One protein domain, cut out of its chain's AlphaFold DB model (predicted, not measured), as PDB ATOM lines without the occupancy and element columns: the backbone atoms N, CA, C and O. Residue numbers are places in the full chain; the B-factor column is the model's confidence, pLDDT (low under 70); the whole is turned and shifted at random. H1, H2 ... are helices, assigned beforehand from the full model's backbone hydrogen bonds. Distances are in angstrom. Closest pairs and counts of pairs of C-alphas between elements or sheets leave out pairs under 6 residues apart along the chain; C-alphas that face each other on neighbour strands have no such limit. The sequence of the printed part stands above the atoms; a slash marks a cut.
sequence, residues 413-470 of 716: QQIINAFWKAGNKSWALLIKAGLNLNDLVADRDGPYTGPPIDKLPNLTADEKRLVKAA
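What this domain is: This is residues 413 to 470 of the 716 residues of an uncharacterized protein of Anaerolineae bacterium (UniProt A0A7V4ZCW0). Three short helices gather along one longer helix, H1: H3 meets its beginning, H2 meets it near Phe 419, and H4 meets its end and runs back slantwise. A long loop, residues 443 to 460, sweeps from the end of H3 across the length of the domain to the start of H4. The printed part has 58 residues with four named helices, in the order H1, H2, H3, H4, and no named strand; the class is all helix, with 29 residues in the helices. The whole is compact, with a radius of gyration of the C-alphas of 10.3 A, and its C-alphas span 28 by 22 by 17 A.

Where its parts are: H1 takes residues 413 to 422 and is 14.2 A long from first to last C-alpha; C-alpha 413 is at (261.540, 136.343, 176.680) and C-alpha 422 at (248.744, 131.565, 172.962). H2 follows as residues 428 to 432, 6.0 A long. H3 is residues 437 to 442, 8.8 A long, and its last C-alpha, 442, is at (267.835, 131.579, 182.922). H4 is residues 461 to 468, 10.5 A long, and ends with C-alpha 468 at (253.159, 132.608, 165.797).

How they stand to each other: H1 is the hub and touches the three other helices. H1 and H2 touch, with the C-alphas of Phe 419 and Leu 430 the closest at 5.8 A. H1 and H3 touch, the closest C-alphas being those of Gln 413 and Leu 440, 7.3 A apart. These two run opposite ways at a shallow tilt of 22 degrees. H1 and H4 touch, the closest C-alphas being those of Ala 422 and Val 467, 5.1 A apart. They run opposite ways at a steep tilt of 46 degrees. H2 and H3 are close but not clearly touching, the closest C-alphas being those of Leu 430 and Leu 437 at 7.5 A. H2 and H4 are also close but not clearly touching, with the C-alphas of Leu 429 and Glu 463 the closest at 7.9 A. H3 and H4 are apart. In H1, H2, H3 and H4 every O i to N i+4 pair is within hydrogen-bond range.

The domain as a whole: The two C-alphas farthest apart are those of Ala 442 and Ala 461, at 28.5 A, while the first and last printed C-alphas, of Gln 413 and Ala 470, are 12.2 A apart. The printed part has no cut. The links from H1 to H2 and from H2 to H3 are tight, and the link from H3 to H4 is long, with 18 residues. Its C-alphas lie 7 to 15 A from the mean of the C-alphas. The mean pLDDT of the printed part is 82.4, and residue 446 is the one printed residue under 70.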
ATOM      1  N   GLN A 413     262.645 135.556 176.130       82.75
ATOM      2  CA  GLN A 413     261.540 136.343 176.680       82.75
ATOM      3  C   GLN A 413     260.392 136.560 175.679       82.75
ATOM      4  O   GLN A 413     259.221 136.552 176.077       82.75
ATOM      5  N   GLN A 414     260.681 136.717 174.385       82.31
ATOM      6  CA  GLN A 414     259.650 136.814 173.345       82.31
ATOM      7  C   GLN A 414     258.926 135.473 173.146       82.31
ATOM      8  O   GLN A 414     257.696 135.452 173.077       82.31
ATOM      9  N   ILE A 415     259.661 134.356 173.152       86.69
ATOM     10  CA  ILE A 415     259.102 132.994 173.085       86.69
ATOM     11  C   ILE A 415     258.217 132.704 174.308       86.69
ATOM     12  O   ILE A 415     257.069 132.283 174.146       86.69
ATOM     13  N   ILE A 416     258.699 133.004 175.520       81.19
ATOM     14  CA  ILE A 416     257.936 132.902 176.777       81.19
ATOM     15  C   ILE A 416     256.615 133.681 176.672       81.19
ATOM     16  O   ILE A 416     255.548 133.137 176.967       81.19
ATOM     17  N   ASN A 417     256.665 134.936 176.215       78.56
ATOM     18  CA  ASN A 417     255.482 135.792 176.088       78.56
ATOM     19  C   ASN A 417     254.484 135.265 175.045       78.56
ATOM     20  O   ASN A 417     253.274 135.277 175.291       78.56
ATOM     21  N   ALA A 418     254.974 134.771 173.906       85.25
ATOM     22  CA  ALA A 418     254.131 134.212 172.858       85.25
ATOM     23  C   ALA A 418     253.411 132.938 173.314       85.25
ATOM     24  O   ALA A 418     252.193 132.828 173.156       85.25
ATOM     25  N   PHE A 419     254.126 132.009 173.952       89.06
ATOM     26  CA  PHE A 419     253.528 130.800 174.519       89.06
ATOM     27  C   PHE A 419     252.532 131.102 175.641       89.06
ATOM     28  O   PHE A 419     251.461 130.498 175.674       89.06
ATOM     29  N   TRP A 420     252.832 132.065 176.518       77.88
ATOM     30  CA  TRP A 420     251.918 132.505 177.575       77.88
ATOM     31  C   TRP A 420     250.609 133.074 177.011       77.88
ATOM     32  O   TRP A 420     249.522 132.728 177.475       77.88
ATOM     33  N   LYS A 421     250.698 133.921 175.979       74.81
ATOM     34  CA  LYS A 421     249.543 134.531 175.302       74.81
ATOM     35  C   LYS A 421     248.733 133.491 174.512       74.81
ATOM     36  O   LYS A 421     247.513 133.457 174.651       74.81
ATOM     37  N   ALA A 422     249.391 132.619 173.747       83.50
ATOM     38  CA  ALA A 422     248.744 131.565 172.962       83.50
ATOM     39  C   ALA A 422     248.112 130.462 173.831       83.50
ATOM     40  O   ALA A 422     247.033 129.970 173.514       83.50
ATOM     41  N   GLY A 423     248.734 130.119 174.963       80.56
ATOM     42  CA  GLY A 423     248.210 129.181 175.960       80.56
ATOM     43  C   GLY A 423     247.111 129.754 176.866       80.56
ATOM     44  O   GLY A 423     246.824 129.156 177.898       80.56
ATOM     45  N   ASN A 424     246.530 130.914 176.530       81.06
ATOM     46  CA  ASN A 424     245.536 131.635 177.339       81.06
ATOM     47  C   ASN A 424     245.968 131.828 178.810       81.06
ATOM     48  O   ASN A 424     245.230 131.509 179.741       81.06
ATOM     49  N   LYS A 425     247.186 132.350 179.012       77.31
ATOM     50  CA  LYS A 425     247.830 132.552 180.324       77.31
ATOM     51  C   LYS A 425     248.063 131.241 181.094       77.31
ATOM     52  O   LYS A 425     247.843 131.163 182.300       77.31
ATOM     53  N   SER A 426     248.521 130.208 180.383       82.81
ATOM     54  CA  SER A 426     248.931 128.919 180.948       82.81
ATOM     55  C   SER A 426     250.171 128.363 180.246       82.81
ATOM     56  O   SER A 426     250.306 128.444 179.026       82.81
ATOM     57  N   TRP A 427     251.057 127.725 181.016       81.81
ATOM     58  CA  TRP A 427     252.256 127.052 180.501       81.81
ATOM     59  C   TRP A 427     251.980 125.690 179.859       81.81
ATOM     60  O   TRP A 427     252.895 125.103 179.285       81.81
ATOM     61  N   ALA A 428     250.737 125.197 179.897       83.81
ATOM     62  CA  ALA A 428     250.363 123.907 179.312       83.81
ATOM     63  C   ALA A 428     250.804 123.770 177.842       83.81
ATOM     64  O   ALA A 428     251.260 122.705 177.439       83.81
ATOM     65  N   LEU A 429     250.737 124.855 177.060       85.88
ATOM     66  CA  LEU A 429     251.146 124.860 175.654       85.88
ATOM     67  C   LEU A 429     252.675 124.791 175.470       85.88
ATOM     68  O   LEU A 429     253.151 124.116 174.562       85.88
ATOM     69  N   LEU A 430     253.440 125.442 176.352       88.00
ATOM     70  CA  LEU A 430     254.909 125.426 176.349       88.00
ATOM     71  C   LEU A 430     255.440 124.042 176.755       88.00
ATOM     72  O   LEU A 430     256.306 123.483 176.086       88.00
ATOM     73  N   ILE A 431     254.839 123.451 177.794       86.81
ATOM     74  CA  ILE A 431     255.140 122.090 178.261       86.81
ATOM     75  C   ILE A 431     254.785 121.060 177.177       86.81
ATOM     76  O   ILE A 431     255.584 120.173 176.884       86.81
ATOM     77  N   LYS A 432     253.620 121.200 176.523       88.81
ATOM     78  CA  LYS A 432     253.208 120.332 175.404       88.81
ATOM     79  C   LYS A 432     254.224 120.358 174.258       88.81
ATOM     80  O   LYS A 432     254.530 119.306 173.701       88.81
ATOM     81  N   ALA A 433     254.782 121.532 173.955       87.19
ATOM     82  CA  ALA A 433     255.811 121.720 172.933       87.19
ATOM     83  C   ALA A 433     257.170 121.070 173.258       87.19
ATOM     84  O   ALA A 433     258.067 121.100 172.417       87.19
ATOM     85  N   GLY A 434     257.346 120.506 174.460       86.88
ATOM     86  CA  GLY A 434     258.615 119.936 174.915       86.88
ATOM     87  C   GLY A 434     259.651 120.978 175.349       86.88
ATOM     88  O   GLY A 434     260.825 120.641 175.461       86.88
ATOM     89  N   LEU A 435     259.240 122.230 175.584       88.56
ATOM     90  CA  LEU A 435     260.128 123.287 176.072       88.56
ATOM     91  C   LEU A 435     260.134 123.335 177.603       88.56
ATOM     92  O   LEU A 435     259.119 123.093 178.258       88.56
ATOM     93  N   ASN A 436     261.283 123.693 178.175       85.81
ATOM     94  CA  ASN A 436     261.450 123.901 179.608       85.81
ATOM     95  C   ASN A 436     261.446 125.402 179.917       85.81
ATOM     96  O   ASN A 436     262.295 126.150 179.435       85.81
ATOM     97  N   LEU A 437     260.494 125.850 180.741       82.94
ATOM     98  CA  LEU A 437     260.381 127.259 181.122       82.94
ATOM     99  C   LEU A 437     261.607 127.750 181.907       82.94
ATOM    100  O   LEU A 437     261.972 128.911 181.768       82.94
ATOM    101  N   ASN A 438     262.241 126.892 182.712       83.94
ATOM    102  CA  ASN A 438     263.364 127.301 183.559       83.94
ATOM    103  C   ASN A 438     264.598 127.667 182.724       83.94
ATOM    104  O   ASN A 438     265.232 128.682 182.998       83.94
ATOM    105  N   ASP A 439     264.882 126.896 181.672       83.06
ATOM    106  CA  ASP A 439     266.040 127.115 180.797       83.06
ATOM    107  C   ASP A 439     265.876 128.421 179.999       83.06
ATOM    108  O   ASP A 439     266.800 129.223 179.912       83.06
ATOM    109  N   LEU A 440     264.656 128.696 179.517       81.88
ATOM    110  CA  LEU A 440     264.299 129.955 178.843       81.88
ATOM    111  C   LEU A 440     264.289 131.170 179.795       81.88
ATOM    112  O   LEU A 440     264.403 132.313 179.356       81.88
ATOM    113  N   VAL A 441     264.097 130.947 181.097       81.00
ATOM    114  CA  VAL A 441     264.082 132.000 182.129       81.00
ATOM    115  C   VAL A 441     265.483 132.301 182.673       81.00
ATOM    116  O   VAL A 441     265.676 133.387 183.223       81.00
ATOM    117  N   ALA A 442     266.446 131.389 182.506       83.31
ATOM    118  CA  ALA A 442     267.835 131.579 182.922       83.31
ATOM    119  C   ALA A 442     268.558 132.671 182.112       83.31
ATOM    120  O   ALA A 442     269.338 133.429 182.682       83.31
ATOM    121  N   ASP A 443     268.247 132.789 180.818       81.44
ATOM    122  CA  ASP A 443     268.707 133.869 179.940       81.44
ATOM    123  C   ASP A 443     267.527 134.406 179.117       81.44
ATOM    124  O   ASP A 443     267.221 133.920 178.029       81.44
ATOM    125  N   ARG A 444     266.815 135.389 179.677       73.81
ATOM    126  CA  ARG A 444     265.596 135.963 179.081       73.81
ATOM    127  C   ARG A 444     265.876 136.784 177.827       73.81
ATOM    128  O   ARG A 444     265.103 136.714 176.871       73.81
ATOM    129  N   ASP A 445     266.938 137.575 177.859       70.44
ATOM    130  CA  ASP A 445     267.224 138.576 176.832       70.44
ATOM    131  C   ASP A 445     268.105 138.009 175.708       70.44
ATOM    132  O   ASP A 445     268.075 138.526 174.590       70.44
ATOM    133  N   GLY A 446     268.810 136.902 175.961       67.62
ATOM    134  CA  GLY A 446     269.525 136.140 174.949       67.62
ATOM    135  C   GLY A 446     268.631 135.442 173.909       67.62
ATOM    136  O   GLY A 446     267.403 135.337 174.056       67.62
ATOM    137  N   PRO A 447     269.249 134.969 172.811       76.81
ATOM    138  CA  PRO A 447     268.546 134.382 171.678       76.81
ATOM    139  C   PRO A 447     267.954 133.011 172.017       76.81
ATOM    140  O   PRO A 447     268.571 132.185 172.691       76.81
ATOM    141  N   TYR A 448     266.777 132.730 171.465       81.56
ATOM    142  CA  TYR A 448     266.182 131.402 171.516       81.56
ATOM    143  C   TYR A 448     266.914 130.435 170.581       81.56
ATOM    144  O   TYR A 448     266.899 130.584 169.359       81.56
ATOM    145  N   THR A 449     267.531 129.417 171.176       78.19
ATOM    146  CA  THR A 449     268.315 128.370 170.497       78.19
ATOM    147  C   THR A 449     267.547 127.055 170.308       78.19
ATOM    148  O   THR A 449     268.085 126.100 169.749       78.19
ATOM    149  N   GLY A 450     266.293 126.983 170.766       76.75
ATOM    150  CA  GLY A 450     265.444 125.800 170.620       76.75
ATOM    151  C   GLY A 450     264.888 125.607 169.199       76.75
ATOM    152  O   GLY A 450     265.073 126.453 168.321       76.75
ATOM    153  N   PRO A 451     264.155 124.507 168.937       78.44
ATOM    154  CA  PRO A 451     263.609 124.235 167.610       78.44
ATOM    155  C   PRO A 451     262.626 125.329 167.149       78.44
ATOM    156  O   PRO A 451     261.826 125.804 167.964       78.44
ATOM    157  N   PRO A 452     262.605 125.695 165.850       79.94
ATOM    158  CA  PRO A 452     261.611 126.616 165.298       79.94
ATOM    159  C   PRO A 452     260.177 126.159 165.592       79.94
ATOM    160  O   PRO A 452     259.904 124.958 165.604       79.94
ATOM    161  N   ILE A 453     259.235 127.098 165.752       83.19
ATOM    162  CA  ILE A 453     257.848 126.802 166.174       83.19
ATOM    163  C   ILE A 453     257.168 125.730 165.296       83.19
ATOM    164  O   ILE A 453     256.452 124.868 165.805       83.19
ATOM    165  N   ASP A 454     257.443 125.713 163.988       79.62
ATOM    166  CA  ASP A 454     256.918 124.695 163.063       79.62
ATOM    167  C   ASP A 454     257.465 123.284 163.320       79.62
ATOM    168  O   ASP A 454     256.778 122.293 163.061       79.62
ATOM    169  N   LYS A 455     258.687 123.185 163.849       81.56
ATOM    170  CA  LYS A 455     259.405 121.939 164.147       81.56
ATOM    171  C   LYS A 455     259.209 121.456 165.587       81.56
ATOM    172  O   LYS A 455     259.571 120.320 165.873       81.56
ATOM    173  N   LEU A 456     258.605 122.258 166.471       83.56
ATOM    174  CA  LEU A 456     258.292 121.820 167.835       83.56
ATOM    175  C   LEU A 456     257.356 120.591 167.821       83.56
ATOM    176  O   LEU A 456     256.369 120.582 167.066       83.56
ATOM    177  N   PRO A 457     257.652 119.549 168.618       76.31
ATOM    178  CA  PRO A 457     256.851 118.333 168.679       76.31
ATOM    179  C   PRO A 457     255.496 118.577 169.361       76.31
ATOM    180  O   PRO A 457     255.296 119.566 170.063       76.31
ATOM    181  N   ASN A 458     254.561 117.645 169.155       87.12
ATOM    182  CA  ASN A 458     253.260 117.518 169.838       87.12
ATOM    183  C   ASN A 458     252.259 118.694 169.724       87.12
ATOM    184  O   ASN A 458     251.095 118.523 170.096       87.12
ATOM    185  N   LEU A 459     252.657 119.860 169.208       88.69
ATOM    186  CA  LEU A 459     251.750 120.968 168.903       88.69
ATOM    187  C   LEU A 459     251.008 120.746 167.574       88.69
ATOM    188  O   LEU A 459     251.615 120.364 166.568       88.69
ATOM    189  N   THR A 460     249.711 121.054 167.551       90.81
ATOM    190  CA  THR A 460     248.882 121.061 166.333       90.81
ATOM    191  C   THR A 460     249.204 122.259 165.431       90.81
ATOM    192  O   THR A 460     249.877 123.210 165.838       90.81
ATOM    193  N   ALA A 461     248.697 122.248 164.194       82.25
ATOM    194  CA  ALA A 461     248.850 123.372 163.268       82.25
ATOM    195  C   ALA A 461     248.248 124.679 163.823       82.25
ATOM    196  O   ALA A 461     248.885 125.728 163.740       82.25
ATOM    197  N   ASP A 462     247.066 124.621 164.446       84.00
ATOM    198  CA  ASP A 462     246.435 125.790 165.069       84.00
ATOM    199  C   ASP A 462     247.168 126.275 166.322       84.00
ATOM    200  O   ASP A 462     247.309 127.478 166.518       84.00
ATOM    201  N   GLU A 463     247.704 125.370 167.141       86.69
ATOM    202  CA  GLU A 463     248.537 125.740 168.290       86.69
ATOM    203  C   GLU A 463     249.810 126.475 167.840       86.69
ATOM    204  O   GLU A 463     250.134 127.540 168.370       86.69
ATOM    205  N   LYS A 464     250.486 125.973 166.797       88.50
ATOM    206  CA  LYS A 464     251.649 126.633 166.177       88.50
ATOM    207  C   LYS A 464     251.280 127.994 165.574       88.50
ATOM    208  O   LYS A 464     252.025 128.959 165.738       88.50
ATOM    209  N   ARG A 465     250.109 128.100 164.932       86.50
ATOM    210  CA  ARG A 465     249.557 129.352 164.384       86.50
ATOM    211  C   ARG A 465     249.263 130.384 165.479       86.50
ATOM    212  O   ARG A 465     249.578 131.557 165.293       86.50
ATOM    213  N   LEU A 466     248.708 129.963 166.617       84.62
ATOM    214  CA  LEU A 466     248.430 130.832 167.766       84.62
ATOM    215  C   LEU A 466     249.718 131.343 168.427       84.62
ATOM    216  O   LEU A 466     249.796 132.532 168.728       84.62
ATOM    217  N   VAL A 467     250.738 130.491 168.597       85.12
ATOM    218  CA  VAL A 467     252.063 130.918 169.090       85.12
ATOM    219  C   VAL A 467     252.696 131.923 168.126       85.12
ATOM    220  O   VAL A 467     253.145 132.980 168.560       85.12
ATOM    221  N   LYS A 468     252.658 131.664 166.811       83.50
ATOM    222  CA  LYS A 468     253.159 132.608 165.797       83.50
ATOM    223  C   LYS A 468     252.455 133.968 165.841       83.50
ATOM    224  O   LYS A 468     253.129 134.988 165.857       83.50
ATOM    225  N   ALA A 469     251.126 133.994 165.942       79.50
ATOM    226  CA  ALA A 469     250.341 135.229 166.073       79.50
ATOM    227  C   ALA A 469     250.502 135.942 167.439       79.50
ATOM    228  O   ALA A 469     249.922 137.007 167.675       79.50
ATOM    229  N   ALA A 470     251.259 135.350 168.366       81.19
ATOM    230  CA  ALA A 470     251.551 135.902 169.679       81.19
ATOM    231  C   ALA A 470     252.976 136.474 169.811       81.19
ATOM    232  O   ALA A 470     253.229 137.183 170.787       81.19
TER     233      ALA A 470